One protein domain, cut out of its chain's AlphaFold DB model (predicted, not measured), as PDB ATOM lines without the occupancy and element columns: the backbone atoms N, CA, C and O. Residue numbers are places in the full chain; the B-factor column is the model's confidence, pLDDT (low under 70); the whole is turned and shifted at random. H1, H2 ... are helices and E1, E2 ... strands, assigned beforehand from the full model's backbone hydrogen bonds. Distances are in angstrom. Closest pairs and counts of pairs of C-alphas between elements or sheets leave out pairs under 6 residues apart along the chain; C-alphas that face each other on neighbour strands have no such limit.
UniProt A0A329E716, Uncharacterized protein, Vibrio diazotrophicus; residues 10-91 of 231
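Overview. This is residues 10 to 91 of the 231 residues of an uncharacterized protein of Vibrio diazotrophicus (UniProt A0A329E716). A short two-stranded ribbon, E1 and E2, lies at one end of a small group of crossed helices, and runs from the start of H1 to the start of H4. H2 and H4 pack on each other, running opposite ways, H1 runs across from them at a steep tilt, short H3 packs on H2, and H5 packs crosswise on H4. The printed part has 82 residues, in the order E1, H1, H2, H3, E2, H4, H5, with five named helices and two named strands; the sheet has the order E1 - E2, antiparallel, and the class is mostly helix. The whole is compact, with a radius of gyration of the C-alphas of 11.4 A, and rounded, spanning 33 by 25 by 17 A.

Along the chain. E1 is residues 10 to 13, beginning at C-alpha 10 at (-2.195, 20.698, -3.802), and E2 is residues 61 to 65, 13.2 A long. H1, residues 14 to 26, is the longest helix, 18.2 A from C-alpha 14 at (2.520, 25.020, -13.277) to C-alpha 26. H4 is residues 66 to 75, 14.4 A long, and H2 is residues 37 to 47, 14.9 A long. H3 is residues 53 to 57. H5 is residues 83 to 89, ending at C-alpha 89 at (-2.024, 13.135, -10.383).

Arrangement. E1 and E2 are antiparallel neighbours, at 147 degrees, with N 12 and O 62 at 3.1 A and N 62 and O 12 at 2.9 A, within hydrogen-bond range. H2 and E2 are near each other, with 5 pairs of C-alphas within 10 A. H2 and H4 touch, with a steep tilt of 40 degrees, opposite ways; their closest C-alphas are those of Leu 44 and Ala 72, 5.0 A apart. H1 touches H2 at a steep tilt of 55 degrees, opposite ways, the closest C-alphas being Tyr 25 and Leu 37, 7.2 A. H1 only just touches H4, with 3 pairs of C-alphas within 8 A, made by its residues 21 to 25 alone; the closest are Tyr 25 and Leu 73, 6.8 A. H3 touches H2, closest at the C-alphas of Gln 42 and Phe 53, 4.9 A. H5 touches H4 about perpendicular, at 89 degrees, closest at the C-alphas of Val 66 and Val 86, 6.0 A. H2 and H5 are apart. Every O i to N i+4 pair is within hydrogen-bond range in H1, H2, H3, H4 and H5.

Size, cuts and confidence. The two C-alphas farthest apart are those of Glu 31 and Asp 60, 33.7 A. The printed part has no cut, and no link is long. Its mean pLDDT is 94.2, and no printed residue is under 70.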
ATOM      1  N   SER A  10      -3.602  20.885  -3.460       92.81
ATOM      2  CA  SER A  10      -2.195  20.698  -3.802       92.81
ATOM      3  C   SER A  10      -1.579  22.031  -4.222       92.81
ATOM      4  O   SER A  10      -2.172  22.772  -5.018       92.81
ATOM      5  N   GLU A  11      -0.398  22.324  -3.677       93.12
ATOM      6  CA  GLU A  11       0.556  23.216  -4.322       93.12
ATOM      7  C   GLU A  11       1.327  22.416  -5.362       93.12
ATOM      8  O   GLU A  11       2.062  21.482  -5.056       93.12
ATOM      9  N   ILE A  12       1.182  22.809  -6.621       93.44
ATOM     10  CA  ILE A  12       1.809  22.103  -7.729       93.44
ATOM     11  C   ILE A  12       2.446  23.098  -8.683       93.44
ATOM     12  O   ILE A  12       1.850  24.114  -9.044       93.44
ATOM     13  N   SER A  13       3.663  22.792  -9.147       94.44
ATOM     14  CA  SER A  13       4.292  23.625 -10.173       94.44
ATOM     15  C   SER A  13       3.417  23.681 -11.426       94.44
ATOM     16  O   SER A  13       2.848  22.672 -11.864       94.44
ATOM     17  N   THR A  14       3.348  24.839 -12.071       94.12
ATOM     18  CA  THR A  14       2.520  25.020 -13.277       94.12
ATOM     19  C   THR A  14       2.915  24.057 -14.399       94.12
ATOM     20  O   THR A  14       2.071  23.573 -15.163       94.12
ATOM     21  N   SER A  15       4.201  23.703 -14.460       94.88
ATOM     22  CA  SER A  15       4.747  22.723 -15.398       94.88
ATOM     23  C   SER A  15       4.240  21.294 -15.144       94.88
ATOM     24  O   SER A  15       3.819  20.620 -16.100       94.88
ATOM     25  N   LYS A  16       4.225  20.847 -13.877       95.62
ATOM     26  CA  LYS A  16       3.685  19.547 -13.458       95.62
ATOM     27  C   LYS A  16       2.176  19.514 -13.674       95.62
ATOM     28  O   LYS A  16       1.696  18.610 -14.356       95.62
ATOM     29  N   LEU A  17       1.451  20.553 -13.257       96.62
ATOM     30  CA  LEU A  17      -0.000  20.652 -13.428       96.62
ATOM     31  C   LEU A  17      -0.424  20.526 -14.898       96.62
ATOM     32  O   LEU A  17      -1.316  19.748 -15.248       96.62
ATOM     33  N   ARG A  18       0.251  21.254 -15.795       96.06
ATOM     34  CA  ARG A  18       0.016  21.170 -17.242       96.06
ATOM     35  C   ARG A  18       0.249  19.754 -17.766       96.06
ATOM     36  O   ARG A  18      -0.508  19.272 -18.611       96.06
ATOM     37  N   THR A  19       1.303  19.098 -17.290       96.44
ATOM     38  CA  THR A  19       1.667  17.738 -17.699       96.44
ATOM     39  C   THR A  19       0.636  16.726 -17.208       96.44
ATOM     40  O   THR A  19       0.121  15.964 -18.028       96.44
ATOM     41  N   ALA A  20       0.252  16.785 -15.932       96.19
ATOM     42  CA  ALA A  20      -0.796  15.961 -15.338       96.19
ATOM     43  C   ALA A  20      -2.119  16.103 -16.106       96.19
ATOM     44  O   ALA A  20      -2.692  15.107 -16.558       96.19
ATOM     45  N   PHE A  21      -2.554  17.340 -16.375       97.38
ATOM     46  CA  PHE A  21      -3.779  17.601 -17.132       97.38
ATOM     47  C   PHE A  21      -3.710  17.051 -18.558       97.38
ATOM     48  O   PHE A  21      -4.648  16.412 -19.033       97.38
ATOM     49  N   LYS A  22      -2.584  17.250 -19.252       97.50
ATOM     50  CA  LYS A  22      -2.368  16.723 -20.605       97.50
ATOM     51  C   LYS A  22      -2.429  15.200 -20.642       97.50
ATOM     52  O   LYS A  22      -2.994  14.641 -21.584       97.50
ATOM     53  N   CYS A  23      -1.821  14.537 -19.661       95.38
ATOM     54  CA  CYS A  23      -1.834  13.086 -19.535       95.38
ATOM     55  C   CYS A  23      -3.262  12.575 -19.312       95.38
ATOM     56  O   CYS A  23      -3.728  11.744 -20.090       95.38
ATOM     57  N   ALA A  24      -3.995  13.151 -18.357       95.69
ATOM     58  CA  ALA A  24      -5.391  12.798 -18.107       95.69
ATOM     59  C   ALA A  24      -6.296  13.066 -19.325       95.69
ATOM     60  O   ALA A  24      -7.080  12.206 -19.722       95.69
ATOM     61  N   TYR A  25      -6.138  14.210 -19.997       96.69
ATOM     62  CA  TYR A  25      -6.879  14.548 -21.216       96.69
ATOM     63  C   TYR A  25      -6.647  13.537 -22.347       96.69
ATOM     64  O   TYR A  25      -7.565  13.197 -23.096       96.69
ATOM     65  N   ARG A  26      -5.414  13.040 -22.500       95.31
ATOM     66  CA  ARG A  26      -5.076  12.060 -23.542       95.31
ATOM     67  C   ARG A  26      -5.792  10.726 -23.353       95.31
ATOM     68  O   ARG A  26      -6.064  10.083 -24.364       95.31
ATOM     69  N   ASN A  27      -6.136  10.378 -22.115       93.31
ATOM     70  CA  ASN A  27      -6.904   9.178 -21.788       93.31
ATOM     71  C   ASN A  27      -8.399   9.315 -22.118       93.31
ATOM     72  O   ASN A  27      -9.100   8.309 -22.168       93.31
ATOM     73  N   ILE A  28      -8.890  10.526 -22.404       94.94
ATOM     74  CA  ILE A  28     -10.257  10.733 -22.894       94.94
ATOM     75  C   ILE A  28     -10.323  10.267 -24.359       94.94
ATOM     76  O   ILE A  28      -9.547  10.786 -25.183       94.94
ATOM     77  N   PRO A  29     -11.236   9.344 -24.726       94.19
ATOM     78  CA  PRO A  29     -11.443   8.938 -26.115       94.19
ATOM     79  C   PRO A  29     -11.734  10.145 -27.010       94.19
ATOM     80  O   PRO A  29     -12.422  11.079 -26.597       94.19
ATOM     81  N   LYS A  30     -11.189  10.170 -28.231       93.62
ATOM     82  CA  LYS A  30     -11.215  11.375 -29.084       93.62
ATOM     83  C   LYS A  30     -12.637  11.860 -29.365       93.62
ATOM     84  O   LYS A  30     -12.881  13.059 -29.349       93.62
ATOM     85  N   GLU A  31     -13.544  10.926 -29.587       94.06
ATOM     86  CA  GLU A  31     -14.965  11.114 -29.855       94.06
ATOM     87  C   GLU A  31     -15.763  11.620 -28.644       94.06
ATOM     88  O   GLU A  31     -16.848  12.165 -28.819       94.06
ATOM     89  N   GLN A  32     -15.221  11.486 -27.431       93.88
ATOM     90  CA  GLN A  32     -15.836  11.973 -26.192       93.88
ATOM     91  C   GLN A  32     -15.292  13.341 -25.762       93.88
ATOM     92  O   GLN A  32     -15.791  13.930 -24.803       93.88
ATOM     93  N   ARG A  33     -14.270  13.870 -26.450       95.44
ATOM     94  CA  ARG A  33     -13.646  15.143 -26.076       95.44
ATOM     95  C   ARG A  33     -14.576  16.307 -26.391       95.44
ATOM     96  O   ARG A  33     -14.763  16.662 -27.551       95.44
ATOM     97  N   GLY A  34     -15.097  16.938 -25.342       93.81
ATOM     98  CA  GLY A  34     -15.940  18.132 -25.461       93.81
ATOM     99  C   GLY A  34     -15.161  19.401 -25.817       93.81
ATOM    100  O   GLY A  34     -15.731  20.347 -26.353       93.81
ATOM    101  N   LEU A  35     -13.853  19.419 -25.543       96.38
ATOM    102  CA  LEU A  35     -12.963  20.556 -25.768       96.38
ATOM    103  C   LEU A  35     -11.644  20.095 -26.395       96.38
ATOM    104  O   LEU A  35     -11.168  18.988 -26.127       96.38
ATOM    105  N   SER A  36     -11.009  20.961 -27.188       97.12
ATOM    106  CA  SER A  36      -9.601  20.788 -27.570       97.12
ATOM    107  C   SER A  36      -8.681  20.922 -26.351       97.12
ATOM    108  O   SER A  36      -9.058  21.525 -25.348       97.12
ATOM    109  N   LEU A  37      -7.447  20.411 -26.433       97.50
ATOM    110  CA  LEU A  37      -6.492  20.497 -25.320       97.50
ATOM    111  C   LEU A  37      -6.231  21.950 -24.877       97.50
ATOM    112  O   LEU A  37      -6.194  22.216 -23.683       97.50
ATOM    113  N   ASN A  38      -6.116  22.895 -25.818       97.31
ATOM    114  CA  ASN A  38      -5.891  24.309 -25.491       97.31
ATOM    115  C   ASN A  38      -7.097  24.932 -24.772       97.31
ATOM    116  O   ASN A  38      -6.929  25.650 -23.792       97.31
ATOM    117  N   GLN A  39      -8.318  24.613 -25.213       98.00
ATOM    118  CA  GLN A  39      -9.534  25.020 -24.499       98.00
ATOM    119  C   GLN A  39      -9.620  24.358 -23.116       98.00
ATOM    120  O   GLN A  39     -10.071  24.987 -22.164       98.00
ATOM    121  N   GLY A  40      -9.153  23.114 -22.993       97.88
ATOM    122  CA  GLY A  40      -9.030  22.410 -21.722       97.88
ATOM    123  C   GLY A  40      -8.069  23.105 -20.758       97.88
ATOM    124  O   GLY A  40      -8.421  23.299 -19.602       97.88
ATOM    125  N   TYR A  41      -6.907  23.560 -21.231       98.19
ATOM    126  CA  TYR A  41      -5.975  24.345 -20.415       98.19
ATOM    127  C   TYR A  41      -6.556  25.683 -19.967       98.19
ATOM    128  O   TYR A  41      -6.411  26.052 -18.805       98.19
ATOM    129  N   GLN A  42      -7.268  26.387 -20.848       97.88
ATOM    130  CA  GLN A  42      -7.978  27.600 -20.450       97.88
ATOM    131  C   GLN A  42      -9.043  27.296 -19.388       97.88
ATOM    132  O   GLN A  42      -9.216  28.051 -18.435       97.88
ATOM    133  N   LYS A  43      -9.753  26.170 -19.523       97.44
ATOM    134  CA  LYS A  43     -10.739  25.746 -18.531       97.44
ATOM    135  C   LYS A  43     -10.091  25.388 -17.193       97.44
ATOM    136  O   LYS A  43     -10.644  25.757 -16.164       97.44
ATOM    137  N   LEU A  44      -8.940  24.718 -17.217       97.62
ATOM    138  CA  LEU A  44      -8.130  24.424 -16.038       97.62
ATOM    139  C   LEU A  44      -7.714  25.707 -15.317       97.62
ATOM    140  O   LEU A  44      -7.965  25.818 -14.124       97.62
ATOM    141  N   ALA A  45      -7.174  26.686 -16.045       96.38
ATOM    142  CA  ALA A  45      -6.781  27.974 -15.480       96.38
ATOM    143  C   ALA A  45      -7.963  28.692 -14.816       96.38
ATOM    144  O   ALA A  45      -7.868  29.096 -13.662       96.38
ATOM    145  N   ASN A  46      -9.115  28.743 -15.493       95.06
ATOM    146  CA  ASN A  46     -10.330  29.327 -14.924       95.06
ATOM    147  C   ASN A  46     -10.806  28.574 -13.670       95.06
ATOM    148  O   ASN A  46     -11.290  29.190 -12.728       95.06
ATOM    149  N   CYS A  47     -10.709  27.239 -13.657       95.19
ATOM    150  CA  CYS A  47     -11.047  26.434 -12.481       95.19
ATOM    151  C   CYS A  47     -10.073  26.671 -11.322       95.19
ATOM    152  O   CYS A  47     -10.514  26.660 -10.182       95.19
ATOM    153  N   ALA A  48      -8.800  26.932 -11.610       93.00
ATOM    154  CA  ALA A  48      -7.790  27.347 -10.641       93.00
ATOM    155  C   ALA A  48      -7.828  28.860 -10.330       93.00
ATOM    156  O   ALA A  48      -6.894  29.382  -9.733       93.00
ATOM    157  N   GLN A  49      -8.900  29.564 -10.719       92.31
ATOM    158  CA  GLN A  49      -9.147  30.979 -10.399       92.31
ATOM    159  C   GLN A  49      -8.194  31.977 -11.083       92.31
ATOM    160  O   GLN A  49      -8.067  33.126 -10.659       92.31
ATOM    161  N   PHE A  50      -7.580  31.575 -12.197       92.06
ATOM    162  CA  PHE A  50      -6.813  32.460 -13.073       92.06
ATOM    163  C   PHE A  50      -7.683  33.020 -14.202       92.06
ATOM    164  O   PHE A  50      -8.607  32.369 -14.692       92.06
ATOM    165  N   SER A  51      -7.352  34.228 -14.664       91.06
ATOM    166  CA  SER A  51      -8.039  34.881 -15.788       91.06
ATOM    167  C   SER A  51      -7.710  34.245 -17.144       91.06
ATOM    168  O   SER A  51      -8.544  34.243 -18.051       91.06
ATOM    169  N   SER A  52      -6.499  33.701 -17.298       94.69
ATOM    170  CA  SER A  52      -6.080  32.991 -18.504       94.69
ATOM    171  C   SER A  52      -5.064  31.890 -18.230       94.69
ATOM    172  O   SER A  52      -4.432  31.849 -17.172       94.69
ATOM    173  N   PHE A  53      -4.897  30.991 -19.202       95.81
ATOM    174  CA  PHE A  53      -3.852  29.976 -19.131       95.81
ATOM    175  C   PHE A  53      -2.445  30.584 -19.115       95.81
ATOM    176  O   PHE A  53      -1.577  30.080 -18.411       95.81
ATOM    177  N   GLU A  54      -2.220  31.684 -19.832       95.12
ATOM    178  CA  GLU A  54      -0.955  32.420 -19.803       95.12
ATOM    179  C   GLU A  54      -0.687  33.014 -18.418       95.12
ATOM    180  O   GLU A  54       0.435  32.912 -17.934       95.12
ATOM    181  N   ALA A  55      -1.711  33.575 -17.763       92.75
ATOM    182  CA  ALA A  55      -1.588  34.107 -16.407       92.75
ATOM    183  C   ALA A  55      -1.238  33.010 -15.391       92.75
ATOM    184  O   ALA A  55      -0.369  33.213 -14.544       92.75
ATOM    185  N   MET A  56      -1.866  31.835 -15.519       94.31
ATOM    186  CA  MET A  56      -1.532  30.663 -14.711       94.31
ATOM    187  C   MET A  56      -0.099  30.198 -14.989       94.31
ATOM    188  O   MET A  56       0.675  30.026 -14.063       94.31
ATOM    189  N   ASN A  57       0.291  30.044 -16.257       92.62
ATOM    190  CA  ASN A  57       1.616  29.551 -16.651       92.62
ATOM    191  C   ASN A  57       2.752  30.566 -16.398       92.62
ATOM    192  O   ASN A  57       3.913  30.232 -16.616       92.62
ATOM    193  N   ALA A  58       2.436  31.796 -15.989       92.88
ATOM    194  CA  ALA A  58       3.416  32.780 -15.540       92.88
ATOM    195  C   ALA A  58       3.801  32.614 -14.057       92.88
ATOM    196  O   ALA A  58       4.755  33.255 -13.630       92.88
ATOM    197  N   GLN A  59       3.073  31.790 -13.294       90.69
ATOM    198  CA  GLN A  59       3.408  31.463 -11.906       90.69
ATOM    199  C   GLN A  59       4.352  30.253 -11.833       90.69
ATOM    200  O   GLN A  59       4.327  29.375 -12.704       90.69
ATOM    201  N   ASP A  60       5.140  30.178 -10.763       91.69
ATOM    202  CA  ASP A  60       5.997  29.020 -10.490       91.69
ATOM    203  C   ASP A  60       5.160  27.824 -10.010       91.69
ATOM    204  O   ASP A  60       5.223  26.732 -10.592       91.69
ATOM    205  N   SER A  61       4.295  28.058  -9.023       92.50
ATOM    206  CA  SER A  61       3.333  27.097  -8.484       92.50
ATOM    207  C   SER A  61       1.916  27.667  -8.449       92.50
ATOM    208  O   SER A  61       1.686  28.860  -8.651       92.50
ATOM    209  N   VAL A  62       0.937  26.777  -8.288       92.69
ATOM    210  CA  VAL A  62      -0.468  27.143  -8.110       92.69
ATOM    211  C   VAL A  62      -1.111  26.284  -7.040       92.69
ATOM    212  O   VAL A  62      -0.821  25.094  -6.932       92.69
ATOM    213  N   LEU A  63      -2.052  26.892  -6.322       93.56
ATOM    214  CA  LEU A  63      -2.926  26.200  -5.394       93.56
ATOM    215  C   LEU A  63      -4.215  25.781  -6.103       93.56
ATOM    216  O   LEU A  63      -5.012  26.625  -6.535       93.56
ATOM    217  N   ILE A  64      -4.437  24.475  -6.214       94.56
ATOM    218  CA  ILE A  64      -5.614  23.910  -6.876       94.56
ATOM    219  C   ILE A  64      -6.241  22.808  -6.029       94.56
ATOM    220  O   ILE A  64      -5.549  21.976  -5.447       94.56
ATOM    221  N   THR A  65      -7.572  22.777  -5.988       93.44
ATOM    222  CA  THR A  65      -8.289  21.663  -5.356       93.44
ATOM    223  C   THR A  65      -8.432  20.466  -6.295       93.44
ATOM    224  O   THR A  65      -8.613  20.610  -7.513       93.44
ATOM    225  N   VAL A  66      -8.503  19.268  -5.715       93.69
ATOM    226  CA  VAL A  66      -8.869  18.020  -6.408       93.69
ATOM    227  C   VAL A  66     -10.177  18.189  -7.191       93.69
ATOM    228  O   VAL A  66     -10.303  17.749  -8.339       93.69
ATOM    229  N   ASN A  67     -11.157  18.890  -6.615       94.06
ATOM    230  CA  ASN A  67     -12.440  19.153  -7.261       94.06
ATOM    231  C   ASN A  67     -12.323  20.134  -8.444       94.06
ATOM    232  O   ASN A  67     -12.956  19.938  -9.481       94.06
ATOM    233  N   GLU A  68     -11.521  21.193  -8.343       95.44
ATOM    234  CA  GLU A  68     -11.280  22.127  -9.453       95.44
ATOM    235  C   GLU A  68     -10.633  21.443 -10.649       95.44
ATOM    236  O   GLU A  68     -11.123  21.590 -11.775       95.44
ATOM    237  N   PHE A  69      -9.609  20.629 -10.406       96.81
ATOM    238  CA  PHE A  69      -8.979  19.837 -11.454       96.81
ATOM    239  C   PHE A  69      -9.966  18.835 -12.073       96.81
ATOM    240  O   PHE A  69     -10.096  18.750 -13.300       96.81
ATOM    241  N   SER A  70     -10.741  18.142 -11.233       95.88
ATOM    242  CA  SER A  70     -11.789  17.211 -11.672       95.88
ATOM    243  C   SER A  70     -12.838  17.892 -12.552       95.88
ATOM    244  O   SER A  70     -13.218  17.355 -13.594       95.88
ATOM    245  N   ARG A  71     -13.284  19.103 -12.191       95.44
ATOM    246  CA  ARG A  71     -14.237  19.903 -12.984       95.44
ATOM    247  C   ARG A  71     -13.657  20.325 -14.334       95.44
ATOM    248  O   ARG A  71     -14.378  20.317 -15.339       95.44
ATOM    249  N   ALA A  72     -12.372  20.670 -14.384       96.50
ATOM    250  CA  ALA A  72     -11.694  21.005 -15.632       96.50
ATOM    251  C   ALA A  72     -11.616  19.792 -16.579       96.50
ATOM    252  O   ALA A  72     -11.951  19.910 -17.762       96.50
ATOM    253  N   LEU A  73     -11.272  18.609 -16.057       96.56
ATOM    254  CA  LEU A  73     -11.273  17.359 -16.825       96.56
ATOM    255  C   LEU A  73     -12.676  16.952 -17.284       96.56
ATOM    256  O   LEU A  73     -12.861  16.581 -18.445       96.56
ATOM    257  N   ALA A  74     -13.676  17.080 -16.411       94.88
ATOM    258  CA  ALA A  74     -15.066  16.794 -16.750       94.88
ATOM    259  C   ALA A  74     -15.565  17.674 -17.903       94.88
ATOM    260  O   ALA A  74     -16.232  17.187 -18.814       94.88
ATOM    261  N   SER A  75     -15.157  18.945 -17.931       94.75
ATOM    262  CA  SER A  75     -15.467  19.858 -19.038       94.75
ATOM    263  C   SER A  75     -14.841  19.416 -20.367       94.75
ATOM    264  O   SER A  75     -15.356  19.744 -21.432       94.75
ATOM    265  N   CYS A  76     -13.747  18.651 -20.323       96.44
ATOM    266  CA  CYS A  76     -13.114  18.067 -21.503       96.44
ATOM    267  C   CYS A  76     -13.732  16.728 -21.927       96.44
ATOM    268  O   CYS A  76     -13.308  16.186 -22.945       96.44
ATOM    269  N   GLY A  77     -14.715  16.205 -21.190       94.69
ATOM    270  CA  GLY A  77     -15.361  14.918 -21.462       94.69
ATOM    271  C   GLY A  77     -14.876  13.757 -20.591       94.69
ATOM    272  O   GLY A  77     -15.286  12.625 -20.828       94.69
ATOM    273  N   TYR A  78     -14.032  13.997 -19.579       94.06
ATOM    274  CA  TYR A  78     -13.645  12.942 -18.638       94.06
ATOM    275  C   TYR A  78     -14.812  12.636 -17.694       94.06
ATOM    276  O   TYR A  78     -15.177  13.443 -16.836       94.06
ATOM    277  N   THR A  79     -15.421  11.463 -17.820       86.12
ATOM    278  CA  THR A  79     -16.567  11.085 -16.993       86.12
ATOM    279  C   THR A  79     -16.120  10.699 -15.582       86.12
ATOM    280  O   THR A  79     -15.604   9.611 -15.360       86.12
ATOM    281  N   LYS A  80     -16.348  11.601 -14.614       76.62
ATOM    282  CA  LYS A  80     -16.167  11.381 -13.162       76.62
ATOM    283  C   LYS A  80     -14.814  10.734 -12.799       76.62
ATOM    284  O   LYS A  80     -14.802   9.578 -12.368       76.62
ATOM    285  N   PRO A  81     -13.682  11.446 -12.956       83.38
ATOM    286  CA  PRO A  81     -12.419  10.937 -12.426       83.38
ATOM    287  C   PRO A  81     -12.568  10.670 -10.919       83.38
ATOM    288  O   PRO A  81     -13.247  11.429 -10.223       83.38
ATOM    289  N   SER A  82     -11.993   9.572 -10.418       87.75
ATOM    290  CA  SER A  82     -12.011   9.306  -8.977       87.75
ATOM    291  C   SER A  82     -11.148  10.336  -8.248       87.75
ATOM    292  O   SER A  82     -10.110  10.740  -8.773       87.75
ATOM    293  N   GLY A  83     -11.563  10.738  -7.040       88.12
ATOM    294  CA  GLY A  83     -10.790  11.658  -6.194       88.12
ATOM    295  C   GLY A  83      -9.361  11.157  -6.009       88.12
ATOM    296  O   GLY A  83      -8.436  11.834  -6.427       88.12
ATOM    297  N   LEU A  84      -9.210   9.896  -5.591       90.06
ATOM    298  CA  LEU A  84      -7.919   9.211  -5.464       90.06
ATOM    299  C   LEU A  84      -7.015   9.320  -6.707       90.06
ATOM    300  O   LEU A  84      -5.816   9.554  -6.584       90.06
ATOM    301  N   TYR A  85      -7.565   9.136  -7.913       90.88
ATOM    302  CA  TYR A  85      -6.777   9.268  -9.142       90.88
ATOM    303  C   TYR A  85      -6.270  10.699  -9.326       90.88
ATOM    304  O   TYR A  85      -5.123  10.907  -9.714       90.88
ATOM    305  N   VAL A  86      -7.125  11.682  -9.049       94.31
ATOM    306  CA  VAL A  86      -6.781  13.096  -9.182       94.31
ATOM    307  C   VAL A  86      -5.803  13.533  -8.098       94.31
ATOM    308  O   VAL A  86      -4.838  14.206  -8.439       94.31
ATOM    309  N   SER A  87      -5.979  13.102  -6.847       94.69
ATOM    310  CA  SER A  87      -5.044  13.387  -5.755       94.69
ATOM    311  C   SER A  87      -3.638  12.891  -6.086       94.69
ATOM    312  O   SER A  87      -2.680  13.646  -5.982       94.69
ATOM    313  N   LYS A  88      -3.511  11.668  -6.623       93.31
ATOM    314  CA  LYS A  88      -2.219  11.142  -7.096       93.31
ATOM    315  C   LYS A  88      -1.645  11.919  -8.281       93.31
ATOM    316  O   LYS A  88      -0.445  12.140  -8.341       93.31
ATOM    317  N   LEU A  89      -2.478  12.323  -9.244       93.94
ATOM    318  CA  LEU A  89      -2.024  13.135 -10.383       93.94
ATOM    319  C   LEU A  89      -1.517  14.517  -9.970       93.94
ATOM    320  O   LEU A  89      -0.683  15.086 -10.675       93.94
ATOM    321  N   LEU A  90      -2.097  15.074  -8.911       95.12
ATOM    322  CA  LEU A  90      -1.727  16.365  -8.350       95.12
ATOM    323  C   LEU A  90      -0.625  16.254  -7.296       95.12
ATOM    324  O   LEU A  90      -0.230  17.292  -6.779       95.12
ATOM    325  N   GLU A  91      -0.146  15.040  -6.998       94.50
ATOM    326  CA  GLU A  91       0.836  14.793  -5.936       94.50
ATOM    327  C   GLU A  91       0.375  15.438  -4.617       94.50
ATOM    328  O   GLU A  91       1.121  16.158  -3.969       94.50
TER     329      GLU A  91